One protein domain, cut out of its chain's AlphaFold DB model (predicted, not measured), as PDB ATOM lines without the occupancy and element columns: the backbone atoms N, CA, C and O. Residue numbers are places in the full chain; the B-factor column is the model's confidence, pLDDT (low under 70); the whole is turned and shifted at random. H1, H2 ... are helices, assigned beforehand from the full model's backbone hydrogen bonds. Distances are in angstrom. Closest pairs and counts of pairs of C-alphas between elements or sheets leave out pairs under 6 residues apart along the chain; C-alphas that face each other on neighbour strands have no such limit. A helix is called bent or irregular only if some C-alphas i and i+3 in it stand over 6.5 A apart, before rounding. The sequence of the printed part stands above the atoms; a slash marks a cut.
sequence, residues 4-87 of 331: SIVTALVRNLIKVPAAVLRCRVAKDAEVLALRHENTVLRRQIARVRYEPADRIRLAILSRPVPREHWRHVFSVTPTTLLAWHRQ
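This is residues 4 to 87 of the 331 residues of the protein "Integrase catalytic region" of Streptomyces bingchenggensis (strain BCW-1) (UniProt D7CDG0). A long, single helical arm, H1, ends at a small head of three short helices, H2, H3 and H4. The head lies off to one side near the end of H1, joined to it by residues 45 to 51, while residues 4 to 34 and 36 to 41 of H1 stand free and make most of the length. The printed part has 84 residues with four named helices, in the order H1, H2, H3, H4, and no named strand; its class is all helix. The whole is extended, with a radius of gyration of the C-alphas of 19.7 A and spans of 62 by 31 by 24 A.

H1 runs over residues 4 to 44, from C-alpha 4 at (-10.745, 20.260, 58.026) to C-alpha 44 at (31.220, -17.022, 40.321), 58.9 A from first to last C-alpha. H2 holds residues 52 to 61 and measures 14.5 A, beginning with C-alpha 52 at (19.311, -29.769, 55.217). H3 holds residues 67 to 73, 10.0 A long; it is irregular, with C-alphas 68 and 71 standing 7.1 A apart. H4 holds residues 78 to 87, 14.3 A long, and ends with C-alpha 87 at (12.027, -37.178, 51.666).

H1 touches no helix and is apart from H2, H3 and H4. H2 and H4 touch, with 10 pairs of C-alphas within 8 A. Their closest C-alphas, those of Ala 59 and His 85, are 5.3 A apart. They run opposite ways at a steep tilt of 68 degrees, only just short of about perpendicular. H3 and H4 are close but not clearly touching; their closest C-alphas, those of Trp 70 and Pro 78, are 6.7 A apart. Their lines stand about perpendicular, at 79 degrees. H2 and H3 are apart. In H2 and H4 every O i to N i+4 pair is within hydrogen-bond range; in H1 it is 35 of 37, and in H3 1 of 3, beside 3 of 4 O i to N i+3 pairs.

The C-alphas of Ser 4 and Ala 46, the two farthest apart, are 63.0 A from each other. Without the stretches of H1 that stand free, the body has 47 residues and spans 29 by 24 by 18 A, with a radius of gyration of 10.8 A. The printed part has no cut. The links from H2 to H3 and from H3 to H4 are tight, the link from H1 to H2 is short, and no link is long. The mean pLDDT of the printed part is 78.0; residues 4 to 23, in H1, are under 70, which is low confidence.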
ATOM      1  N   SER A   4     -12.053  20.741  57.562       59.91
ATOM      2  CA  SER A   4     -10.745  20.260  58.026       59.91
ATOM      3  C   SER A   4     -10.746  18.780  58.451       59.91
ATOM      4  O   SER A   4      -9.821  18.039  58.126       59.91
ATOM      5  N   ILE A   5     -11.820  18.294  59.092       65.56
ATOM      6  CA  ILE A   5     -11.913  16.879  59.517       65.56
ATOM      7  C   ILE A   5     -12.134  15.957  58.308       65.56
ATOM      8  O   ILE A   5     -11.497  14.910  58.195       65.56
ATOM      9  N   VAL A   6     -12.982  16.374  57.364       68.94
ATOM     10  CA  VAL A   6     -13.275  15.617  56.135       68.94
ATOM     11  C   VAL A   6     -12.045  15.565  55.221       68.94
ATOM     12  O   VAL A   6     -11.686  14.496  54.730       68.94
ATOM     13  N   THR A   7     -11.332  16.681  55.051       65.81
ATOM     14  CA  THR A   7     -10.088  16.710  54.263       65.81
ATOM     15  C   THR A   7      -8.950  15.916  54.916       65.81
ATOM     16  O   THR A   7      -8.193  15.257  54.203       65.81
ATOM     17  N   ALA A   8      -8.848  15.885  56.251       62.75
ATOM     18  CA  ALA A   8      -7.878  15.049  56.964       62.75
ATOM     19  C   ALA A   8      -8.167  13.542  56.815       62.75
ATOM     20  O   ALA A   8      -7.238  12.760  56.595       62.75
ATOM     21  N   LEU A   9      -9.441  13.141  56.862       61.75
ATOM     22  CA  LEU A   9      -9.883  11.758  56.641       61.75
ATOM     23  C   LEU A   9      -9.614  11.292  55.208       61.75
ATOM     24  O   LEU A   9      -9.000  10.245  55.022       61.75
ATOM     25  N   VAL A  10      -9.973  12.092  54.199       67.25
ATOM     26  CA  VAL A  10      -9.696  11.782  52.783       67.25
ATOM     27  C   VAL A  10      -8.188  11.709  52.519       67.25
ATOM     28  O   VAL A  10      -7.705  10.779  51.872       67.25
ATOM     29  N   ARG A  11      -7.402  12.636  53.082       58.75
ATOM     30  CA  ARG A  11      -5.939  12.638  52.939       58.75
ATOM     31  C   ARG A  11      -5.294  11.420  53.624       58.75
ATOM     32  O   ARG A  11      -4.333  10.875  53.085       58.75
ATOM     33  N   ASN A  12      -5.815  10.957  54.762       58.84
ATOM     34  CA  ASN A  12      -5.344   9.731  55.424       58.84
ATOM     35  C   ASN A  12      -5.788   8.451  54.695       58.84
ATOM     36  O   ASN A  12      -4.995   7.513  54.598       58.84
ATOM     37  N   LEU A  13      -6.981   8.441  54.093       59.97
ATOM     38  CA  LEU A  13      -7.482   7.328  53.280       59.97
ATOM     39  C   LEU A  13      -6.658   7.117  51.999       59.97
ATOM     40  O   LEU A  13      -6.552   5.991  51.538       59.97
ATOM     41  N   ILE A  14      -6.028   8.167  51.456       61.50
ATOM     42  CA  ILE A  14      -5.099   8.089  50.308       61.50
ATOM     43  C   ILE A  14      -3.668   7.731  50.758       61.50
ATOM     44  O   ILE A  14      -2.946   7.014  50.058       61.50
ATOM     45  N   LYS A  15      -3.243   8.175  51.951       54.25
ATOM     46  CA  LYS A  15      -1.906   7.880  52.501       54.25
ATOM     47  C   LYS A  15      -1.698   6.404  52.821       54.25
ATOM     48  O   LYS A  15      -0.581   5.932  52.631       54.25
ATOM     49  N   VAL A  16      -2.723   5.685  53.283       60.81
ATOM     50  CA  VAL A  16      -2.607   4.257  53.636       60.81
ATOM     51  C   VAL A  16      -2.372   3.377  52.394       60.81
ATOM     52  O   VAL A  16      -1.358   2.681  52.375       60.81
ATOM     53  N   PRO A  17      -3.172   3.455  51.310       59.00
ATOM     54  CA  PRO A  17      -2.872   2.786  50.045       59.00
ATOM     55  C   PRO A  17      -1.520   3.208  49.482       59.00
ATOM     56  O   PRO A  17      -0.742   2.347  49.095       59.00
ATOM     57  N   ALA A  18      -1.183   4.503  49.502       59.72
ATOM     58  CA  ALA A  18       0.113   4.985  49.024       59.72
ATOM     59  C   ALA A  18       1.295   4.492  49.881       59.72
ATOM     60  O   ALA A  18       2.392   4.313  49.365       59.72
ATOM     61  N   ALA A  19       1.117   4.279  51.187       61.22
ATOM     62  CA  ALA A  19       2.125   3.687  52.065       61.22
ATOM     63  C   ALA A  19       2.262   2.178  51.825       61.22
ATOM     64  O   ALA A  19       3.381   1.680  51.757       61.22
ATOM     65  N   VAL A  20       1.154   1.465  51.606       63.91
ATOM     66  CA  VAL A  20       1.157   0.042  51.237       63.91
ATOM     67  C   VAL A  20       1.774  -0.167  49.849       63.91
ATOM     68  O   VAL A  20       2.590  -1.070  49.681       63.91
ATOM     69  N   LEU A  21       1.462   0.693  48.875       62.31
ATOM     70  CA  LEU A  21       2.066   0.707  47.539       62.31
ATOM     71  C   LEU A  21       3.552   1.065  47.596       62.31
ATOM     72  O   LEU A  21       4.350   0.347  47.009       62.31
ATOM     73  N   ARG A  22       3.956   2.094  48.354       61.75
ATOM     74  CA  ARG A  22       5.382   2.410  48.570       61.75
ATOM     75  C   ARG A  22       6.126   1.270  49.258       61.75
ATOM     76  O   ARG A  22       7.248   0.975  48.876       61.75
ATOM     77  N   CYS A  23       5.497   0.589  50.215       63.75
ATOM     78  CA  CYS A  23       6.069  -0.582  50.875       63.75
ATOM     79  C   CYS A  23       6.165  -1.789  49.925       63.75
ATOM     80  O   CYS A  23       7.145  -2.526  49.977       63.75
ATOM     81  N   ARG A  24       5.193  -1.976  49.020       70.19
ATOM     82  CA  ARG A  24       5.243  -3.018  47.985       70.19
ATOM     83  C   ARG A  24       6.329  -2.725  46.949       70.19
ATOM     84  O   ARG A  24       7.143  -3.597  46.706       70.19
ATOM     85  N   VAL A  25       6.415  -1.494  46.444       74.12
ATOM     86  CA  VAL A  25       7.473  -1.066  45.511       74.12
ATOM     87  C   VAL A  25       8.857  -1.162  46.158       74.12
ATOM     88  O   VAL A  25       9.791  -1.615  45.508       74.12
ATOM     89  N   ALA A  26       8.996  -0.808  47.440       75.88
ATOM     90  CA  ALA A  26      10.249  -0.976  48.177       75.88
ATOM     91  C   ALA A  26      10.643  -2.457  48.314       75.88
ATOM     92  O   ALA A  26      11.788  -2.805  48.041       75.88
ATOM     93  N   LYS A  27       9.694  -3.340  48.657       76.50
ATOM     94  CA  LYS A  27       9.931  -4.793  48.704       76.50
ATOM     95  C   LYS A  27      10.237  -5.379  47.326       76.50
ATOM     96  O   LYS A  27      11.097  -6.244  47.218       76.50
ATOM     97  N   ASP A  28       9.573  -4.910  46.275       79.38
ATOM     98  CA  ASP A  28       9.831  -5.353  44.903       79.38
ATOM     99  C   ASP A  28      11.221  -4.895  44.431       79.38
ATOM    100  O   ASP A  28      11.943  -5.673  43.807       79.38
ATOM    101  N   ALA A  29      11.639  -3.674  44.786       80.06
ATOM    102  CA  ALA A  29      12.983  -3.161  44.525       80.06
ATOM    103  C   ALA A  29      14.061  -3.946  45.292       80.06
ATOM    104  O   ALA A  29      15.078  -4.312  44.706       80.06
ATOM    105  N   GLU A  30      13.816  -4.273  46.563       84.69
ATOM    106  CA  GLU A  30      14.692  -5.131  47.369       84.69
ATOM    107  C   GLU A  30      14.822  -6.532  46.747       84.69
ATOM    108  O   GLU A  30      15.928  -7.036  46.556       84.69
ATOM    109  N   VAL A  31      13.709  -7.140  46.321       82.62
ATOM    110  CA  VAL A  31      13.716  -8.435  45.622       82.62
ATOM    111  C   VAL A  31      14.475  -8.357  44.293       82.62
ATOM    112  O   VAL A  31      15.183  -9.304  43.945       82.62
ATOM    113  N   LEU A  32      14.354  -7.261  43.538       83.94
ATOM    114  CA  LEU A  32      15.101  -7.054  42.292       83.94
ATOM    115  C   LEU A  32      16.607  -6.906  42.544       83.94
ATOM    116  O   LEU A  32      17.389  -7.553  41.845       83.94
ATOM    117  N   ALA A  33      17.008  -6.135  43.559       84.50
ATOM    118  CA  ALA A  33      18.404  -5.994  43.966       84.50
ATOM    119  C   ALA A  33      18.999  -7.349  44.383       84.50
ATOM    120  O   ALA A  33      20.002  -7.789  43.820       84.50
ATOM    121  N   LEU A  34      18.304  -8.090  45.254       85.00
ATOM    122  CA  LEU A  34      18.730  -9.421  45.697       85.00
ATOM    123  C   LEU A  34      18.772 -10.447  44.553       85.00
ATOM    124  O   LEU A  34      19.605 -11.356  44.564       85.00
ATOM    125  N   ARG A  35      17.899 -10.339  43.541       83.94
ATOM    126  CA  ARG A  35      17.963 -11.174  42.324       83.94
ATOM    127  C   ARG A  35      19.179 -10.840  41.470       83.94
ATOM    128  O   ARG A  35      19.796 -11.755  40.918       83.94
ATOM    129  N   HIS A  36      19.516  -9.559  41.356       83.69
ATOM    130  CA  HIS A  36      20.698  -9.118  40.629       83.69
ATOM    131  C   HIS A  36      21.974  -9.627  41.310       83.69
ATOM    132  O   HIS A  36      22.768 -10.310  40.664       83.69
ATOM    133  N   GLU A  37      22.108  -9.429  42.624       85.50
ATOM    134  CA  GLU A  37      23.220  -9.969  43.420       85.50
ATOM    135  C   GLU A  37      23.322 -11.494  43.304       85.50
ATOM    136  O   GLU A  37      24.392 -12.029  43.011       85.50
ATOM    137  N   ASN A  38      22.201 -12.217  43.424       83.12
ATOM    138  CA  ASN A  38      22.178 -13.668  43.220       83.12
ATOM    139  C   ASN A  38      22.646 -14.074  41.817       83.12
ATOM    140  O   ASN A  38      23.282 -15.113  41.657       83.12
ATOM    141  N   THR A  39      22.331 -13.285  40.790       82.62
ATOM    142  CA  THR A  39      22.779 -13.555  39.419       82.62
ATOM    143  C   THR A  39      24.290 -13.384  39.295       82.62
ATOM    144  O   THR A  39      24.938 -14.215  38.658       82.62
ATOM    145  N   VAL A  40      24.861 -12.361  39.935       84.38
ATOM    146  CA  VAL A  40      26.314 -12.137  39.990       84.38
ATOM    147  C   VAL A  40      27.010 -13.279  40.733       84.38
ATOM    148  O   VAL A  40      27.923 -13.893  40.185       84.38
ATOM    149  N   LEU A  41      26.526 -13.643  41.923       81.69
ATOM    150  CA  LEU A  41      27.096 -14.730  42.728       81.69
ATOM    151  C   LEU A  41      27.019 -16.089  42.016       81.69
ATOM    152  O   LEU A  41      27.969 -16.869  42.050       81.69
ATOM    153  N   ARG A  42      25.921 -16.369  41.302       78.38
ATOM    154  CA  ARG A  42      25.775 -17.603  40.509       78.38
ATOM    155  C   ARG A  42      26.793 -17.712  39.373       78.38
ATOM    156  O   ARG A  42      27.127 -18.830  39.001       78.38
ATOM    157  N   ARG A  43      27.295 -16.598  38.828       80.81
ATOM    158  CA  ARG A  43      28.352 -16.622  37.796       80.81
ATOM    159  C   ARG A  43      29.713 -17.021  38.366       80.81
ATOM    160  O   ARG A  43      30.544 -17.528  37.627       80.81
ATOM    161  N   GLN A  44      29.933 -16.793  39.659       81.75
ATOM    162  CA  GLN A  44      31.220 -17.022  40.321       81.75
ATOM    163  C   GLN A  44      31.344 -18.424  40.942       81.75
ATOM    164  O   GLN A  44      32.447 -18.850  41.271       81.75
ATOM    165  N   ILE A  45      30.238 -19.161  41.106       80.69
ATOM    166  CA  ILE A  45      30.210 -20.434  41.841       80.69
ATOM    167  C   ILE A  45      29.829 -21.594  40.912       80.69
ATOM    168  O   ILE A  45      28.731 -21.628  40.367       80.69
ATOM    169  N   ALA A  46      30.698 -22.608  40.811       70.88
ATOM    170  CA  ALA A  46      30.462 -23.786  39.968       70.88
ATOM    171  C   ALA A  46      29.347 -24.722  40.492       70.88
ATOM    172  O   ALA A  46      28.631 -25.336  39.701       70.88
ATOM    173  N   ARG A  47      29.179 -24.867  41.820       74.56
ATOM    174  CA  ARG A  47      28.128 -25.712  42.423       74.56
ATOM    175  C   ARG A  47      27.757 -25.264  43.838       74.56
ATOM    176  O   ARG A  47      28.600 -25.261  44.728       74.56
ATOM    177  N   VAL A  48      26.474 -24.983  44.072       79.62
ATOM    178  CA  VAL A  48      25.942 -24.635  45.403       79.62
ATOM    179  C   VAL A  48      25.610 -25.910  46.188       79.62
ATOM    180  O   VAL A  48      24.874 -26.773  45.699       79.62
ATOM    181  N   ARG A  49      26.145 -26.047  47.408       80.56
ATOM    182  CA  ARG A  49      25.764 -27.106  48.358       80.56
ATOM    183  C   ARG A  49      24.712 -26.555  49.320       80.56
ATOM    184  O   ARG A  49      24.996 -25.620  50.049       80.56
ATOM    185  N   TYR A  50      23.519 -27.145  49.317       84.50
ATOM    186  CA  TYR A  50      22.420 -26.759  50.209       84.50
ATOM    187  C   TYR A  50      22.440 -27.584  51.494       84.50
ATOM    188  O   TYR A  50      22.468 -28.828  51.426       84.50
ATOM    189  N   GLU A  51      22.361 -26.902  52.637       88.62
ATOM    190  CA  GLU A  51      22.197 -27.534  53.943       88.62
ATOM    191  C   GLU A  51      20.807 -28.178  54.078       88.62
ATOM    192  O   GLU A  51      19.874 -27.817  53.352       88.62
ATOM    193  N   PRO A  52      20.614 -29.140  55.001       84.12
ATOM    194  CA  PRO A  52      19.311 -29.769  55.217       84.12
ATOM    195  C   PRO A  52      18.173 -28.765  55.468       84.12
ATOM    196  O   PRO A  52      17.074 -28.955  54.950       84.12
ATOM    197  N   ALA A  53      18.438 -27.673  56.193       85.81
ATOM    198  CA  ALA A  53      17.457 -26.614  56.440       85.81
ATOM    199  C   ALA A  53      17.052 -25.879  55.151       85.81
ATOM    200  O   ALA A  53      15.873 -25.589  54.940       85.81
ATOM    201  N   ASP A  54      18.001 -25.635  54.249       86.25
ATOM    202  CA  ASP A  54      17.733 -24.969  52.973       86.25
ATOM    203  C   ASP A  54      16.913 -25.851  52.040       86.25
ATOM    204  O   ASP A  54      15.987 -25.372  51.389       86.25
ATOM    205  N   ARG A  55      17.182 -27.162  52.025       89.62
ATOM    206  CA  ARG A  55      16.390 -28.131  51.249       89.62
ATOM    207  C   ARG A  55      14.922 -28.123  51.671       89.62
ATOM    208  O   ARG A  55      14.048 -28.162  50.804       89.62
ATOM    209  N   ILE A  56      14.656 -27.999  52.976       86.56
ATOM    210  CA  ILE A  56      13.299 -27.864  53.527       86.56
ATOM    211  C   ILE A  56      12.660 -26.555  53.061       86.56
ATOM    212  O   ILE A  56      11.557 -26.574  52.512       86.56
ATOM    213  N   ARG A  57      13.346 -25.418  53.243       85.88
ATOM    214  CA  ARG A  57      12.827 -24.095  52.855       85.88
ATOM    215  C   ARG A  57      12.504 -24.041  51.364       85.88
ATOM    216  O   ARG A  57      11.413 -23.617  50.995       85.88
ATOM    217  N   LEU A  58      13.404 -24.531  50.512       88.19
ATOM    218  CA  LEU A  58      13.214 -24.564  49.061       88.19
ATOM    219  C   LEU A  58      12.065 -25.493  48.645       88.19
ATOM    220  O   LEU A  58      11.269 -25.117  47.787       88.19
ATOM    221  N   ALA A  59      11.924 -26.662  49.278       87.69
ATOM    222  CA  ALA A  59      10.811 -27.576  49.013       87.69
ATOM    223  C   ALA A  59       9.443 -26.993  49.427       87.69
ATOM    224  O   ALA A  59       8.429 -27.276  48.789       87.69
ATOM    225  N   ILE A  60       9.396 -26.161  50.475       85.69
ATOM    226  CA  ILE A  60       8.174 -25.455  50.892       85.69
ATOM    227  C   ILE A  60       7.875 -24.297  49.930       85.69
ATOM    228  O   ILE A  60       6.755 -24.180  49.429       85.69
ATOM    229  N   LEU A  61       8.880 -23.472  49.626       85.81
ATOM    230  CA  LEU A  61       8.751 -22.300  48.754       85.81
ATOM    231  C   LEU A  61       8.473 -22.660  47.289       85.81
ATOM    232  O   LEU A  61       7.966 -21.818  46.553       85.81
ATOM    233  N   SER A  62       8.726 -23.899  46.854       85.25
ATOM    234  CA  SER A  62       8.325 -24.355  45.517       85.25
ATOM    235  C   SER A  62       6.812 -24.534  45.351       85.25
ATOM    236  O   SER A  62       6.328 -24.571  44.224       85.25
ATOM    237  N   ARG A  63       6.045 -24.644  46.445       82.88
ATOM    238  CA  ARG A  63       4.602 -24.936  46.413       82.88
ATOM    239  C   ARG A  63       3.733 -23.833  45.773       82.88
ATOM    240  O   ARG A  63       2.855 -24.201  44.998       82.88
ATOM    241  N   PRO A  64       3.929 -22.528  46.055       85.06
ATOM    242  CA  PRO A  64       3.166 -21.455  45.404       85.06
ATOM    243  C   PRO A  64       3.682 -21.058  44.011       85.06
ATOM    244  O   PRO A  64       3.018 -20.293  43.321       85.06
ATOM    245  N   VAL A  65       4.858 -21.535  43.587       83.81
ATOM    246  CA  VAL A  65       5.463 -21.152  42.300       83.81
ATOM    247  C   VAL A  65       4.980 -22.108  41.197       83.81
ATOM    248  O   VAL A  65       5.148 -23.321  41.352       83.81
ATOM    249  N   PRO A  66       4.439 -21.624  40.061       85.19
ATOM    250  CA  PRO A  66       4.079 -22.484  38.932       85.19
ATOM    251  C   PRO A  66       5.294 -23.245  38.380       85.19
ATOM    252  O   PRO A  66       6.391 -22.691  38.288       85.19
ATOM    253  N   ARG A  67       5.111 -24.515  37.986       81.38
ATOM    254  CA  ARG A  67       6.212 -25.425  37.592       81.38
ATOM    255  C   ARG A  67       7.059 -24.916  36.424       81.38
ATOM    256  O   ARG A  67       8.257 -25.183  36.384       81.38
ATOM    257  N   GLU A  68       6.455 -24.175  35.503       84.12
ATOM    258  CA  GLU A  68       7.133 -23.551  34.359       84.12
ATOM    259  C   GLU A  68       8.210 -22.535  34.784       84.12
ATOM    260  O   GLU A  68       9.263 -22.440  34.157       84.12
ATOM    261  N   HIS A  69       8.018 -21.869  35.927       82.12
ATOM    262  CA  HIS A  69       8.932 -20.858  36.457       82.12
ATOM    263  C   HIS A  69      10.044 -21.448  37.338       82.12
ATOM    264  O   HIS A  69      10.970 -20.738  37.735       82.12
ATOM    265  N   TRP A  70      10.009 -22.750  37.648       83.88
ATOM    266  CA  TRP A  70      10.949 -23.355  38.599       83.88
ATOM    267  C   TRP A  70      12.401 -23.275  38.138       83.88
ATOM    268  O   TRP A  70      13.278 -23.045  38.964       83.88
ATOM    269  N   ARG A  71      12.657 -23.411  36.830       80.81
ATOM    270  CA  ARG A  71      14.014 -23.314  36.260       80.81
ATOM    271  C   ARG A  71      14.608 -21.910  36.365       80.81
ATOM    272  O   ARG A  71      15.823 -21.769  36.400       80.81
ATOM    273  N   HIS A  72      13.758 -20.886  36.412       79.19
ATOM    274  CA  HIS A  72      14.182 -19.498  36.558       79.19
ATOM    275  C   HIS A  72      14.384 -19.128  38.036       79.19
ATOM    276  O   HIS A  72      15.311 -18.397  38.386       79.19
ATOM    277  N   VAL A  73      13.509 -19.611  38.921       81.19
ATOM    278  CA  VAL A  73      13.513 -19.238  40.344       81.19
ATOM    279  C   VAL A  73      14.538 -20.052  41.139       81.19
ATOM    280  O   VAL A  73      15.305 -19.493  41.926       81.19
ATOM    281  N   PHE A  74      14.611 -21.363  40.910       83.44
ATOM    282  CA  PHE A  74      15.453 -22.274  41.681       83.44
ATOM    283  C   PHE A  74      16.691 -22.701  40.886       83.44
ATOM    284  O   PHE A  74      16.586 -23.120  39.739       83.44
ATOM    285  N   SER A  75      17.870 -22.691  41.519       80.50
ATOM    286  CA  SER A  75      19.104 -23.227  40.905       80.50
ATOM    287  C   SER A  75      19.161 -24.760  40.875       80.50
ATOM    288  O   SER A  75      20.182 -25.336  40.513       80.50
ATOM    289  N   VAL A  76      18.115 -25.433  41.354       84.06
ATOM    290  CA  VAL A  76      18.057 -26.881  41.555       84.06
ATOM    291  C   VAL A  76      17.075 -27.473  40.553       84.06
ATOM    292  O   VAL A  76      16.033 -26.882  40.272       84.06
ATOM    293  N   THR A  77      17.382 -28.653  40.014       84.50
ATOM    294  CA  THR A  77      16.487 -29.307  39.057       84.50
ATOM    295  C   THR A  77      15.124 -29.613  39.698       84.50
ATOM    296  O   THR A  77      15.070 -30.021  40.865       84.50
ATOM    297  N   PRO A  78      14.009 -29.488  38.950       85.00
ATOM    298  CA  PRO A  78      12.672 -29.789  39.467       85.00
ATOM    299  C   PRO A  78      12.550 -31.180  40.106       85.00
ATOM    300  O   PRO A  78      11.867 -31.354  41.113       85.00
ATOM    301  N   THR A  79      13.258 -32.171  39.561       85.88
ATOM    302  CA  THR A  79      13.301 -33.543  40.086       85.88
ATOM    303  C   THR A  79      13.930 -33.621  41.475       85.88
ATOM    304  O   THR A  79      13.445 -34.369  42.325       85.88
ATOM    305  N   THR A  80      14.960 -32.817  41.737       87.50
ATOM    306  CA  THR A  80      15.652 -32.762  43.029       87.50
ATOM    307  C   THR A  80      14.801 -32.058  44.089       87.50
ATOM    308  O   THR A  80      14.702 -32.553  45.208       87.50
ATOM    309  N   LEU A  81      14.096 -30.978  43.730       87.19
ATOM    310  CA  LEU A  81      13.126 -30.328  44.626       87.19
ATOM    311  C   LEU A  81      11.996 -31.285  45.032       87.19
ATOM    312  O   LEU A  81      11.655 -31.394  46.211       87.19
ATOM    313  N   LEU A  82      11.460 -32.049  44.075       86.94
ATOM    314  CA  LEU A  82      10.448 -33.073  44.353       86.94
ATOM    315  C   LEU A  82      11.002 -34.246  45.173       86.94
ATOM    316  O   LEU A  82      10.264 -34.859  45.946       86.94
ATOM    317  N   ALA A  83      12.280 -34.592  45.008       87.62
ATOM    318  CA  ALA A  83      12.937 -35.599  45.835       87.62
ATOM    319  C   ALA A  83      13.052 -35.131  47.293       87.62
ATOM    320  O   ALA A  83      12.640 -35.869  48.186       87.62
ATOM    321  N   TRP A  84      13.499 -33.894  47.533       90.06
ATOM    322  CA  TRP A  84      13.547 -33.311  48.880       90.06
ATOM    323  C   TRP A  84      12.154 -33.221  49.509       90.06
ATOM    324  O   TRP A  84      11.965 -33.652  50.644       90.06
ATOM    325  N   HIS A  85      11.147 -32.775  48.754       83.56
ATOM    326  CA  HIS A  85       9.760 -32.735  49.225       83.56
ATOM    327  C   HIS A  85       9.256 -34.118  49.675       83.56
ATOM    328  O   HIS A  85       8.695 -34.258  50.762       83.56
ATOM    329  N   ARG A  86       9.494 -35.168  48.875       83.50
ATOM    330  CA  ARG A  86       9.121 -36.546  49.236       83.50
ATOM    331  C   ARG A  86       9.884 -37.050  50.460       83.50
ATOM    332  O   ARG A  86       9.276 -37.658  51.333       83.50
ATOM    333  N   GLN A  87      11.181 -36.766  50.545       83.69
ATOM    334  CA  GLN A  87      12.027 -37.178  51.666       83.69
ATOM    335  C   GLN A  87      11.567 -36.560  52.994       83.69
ATOM    336  O   GLN A  87      11.566 -37.243  54.012       83.69
TER     337      GLN A  87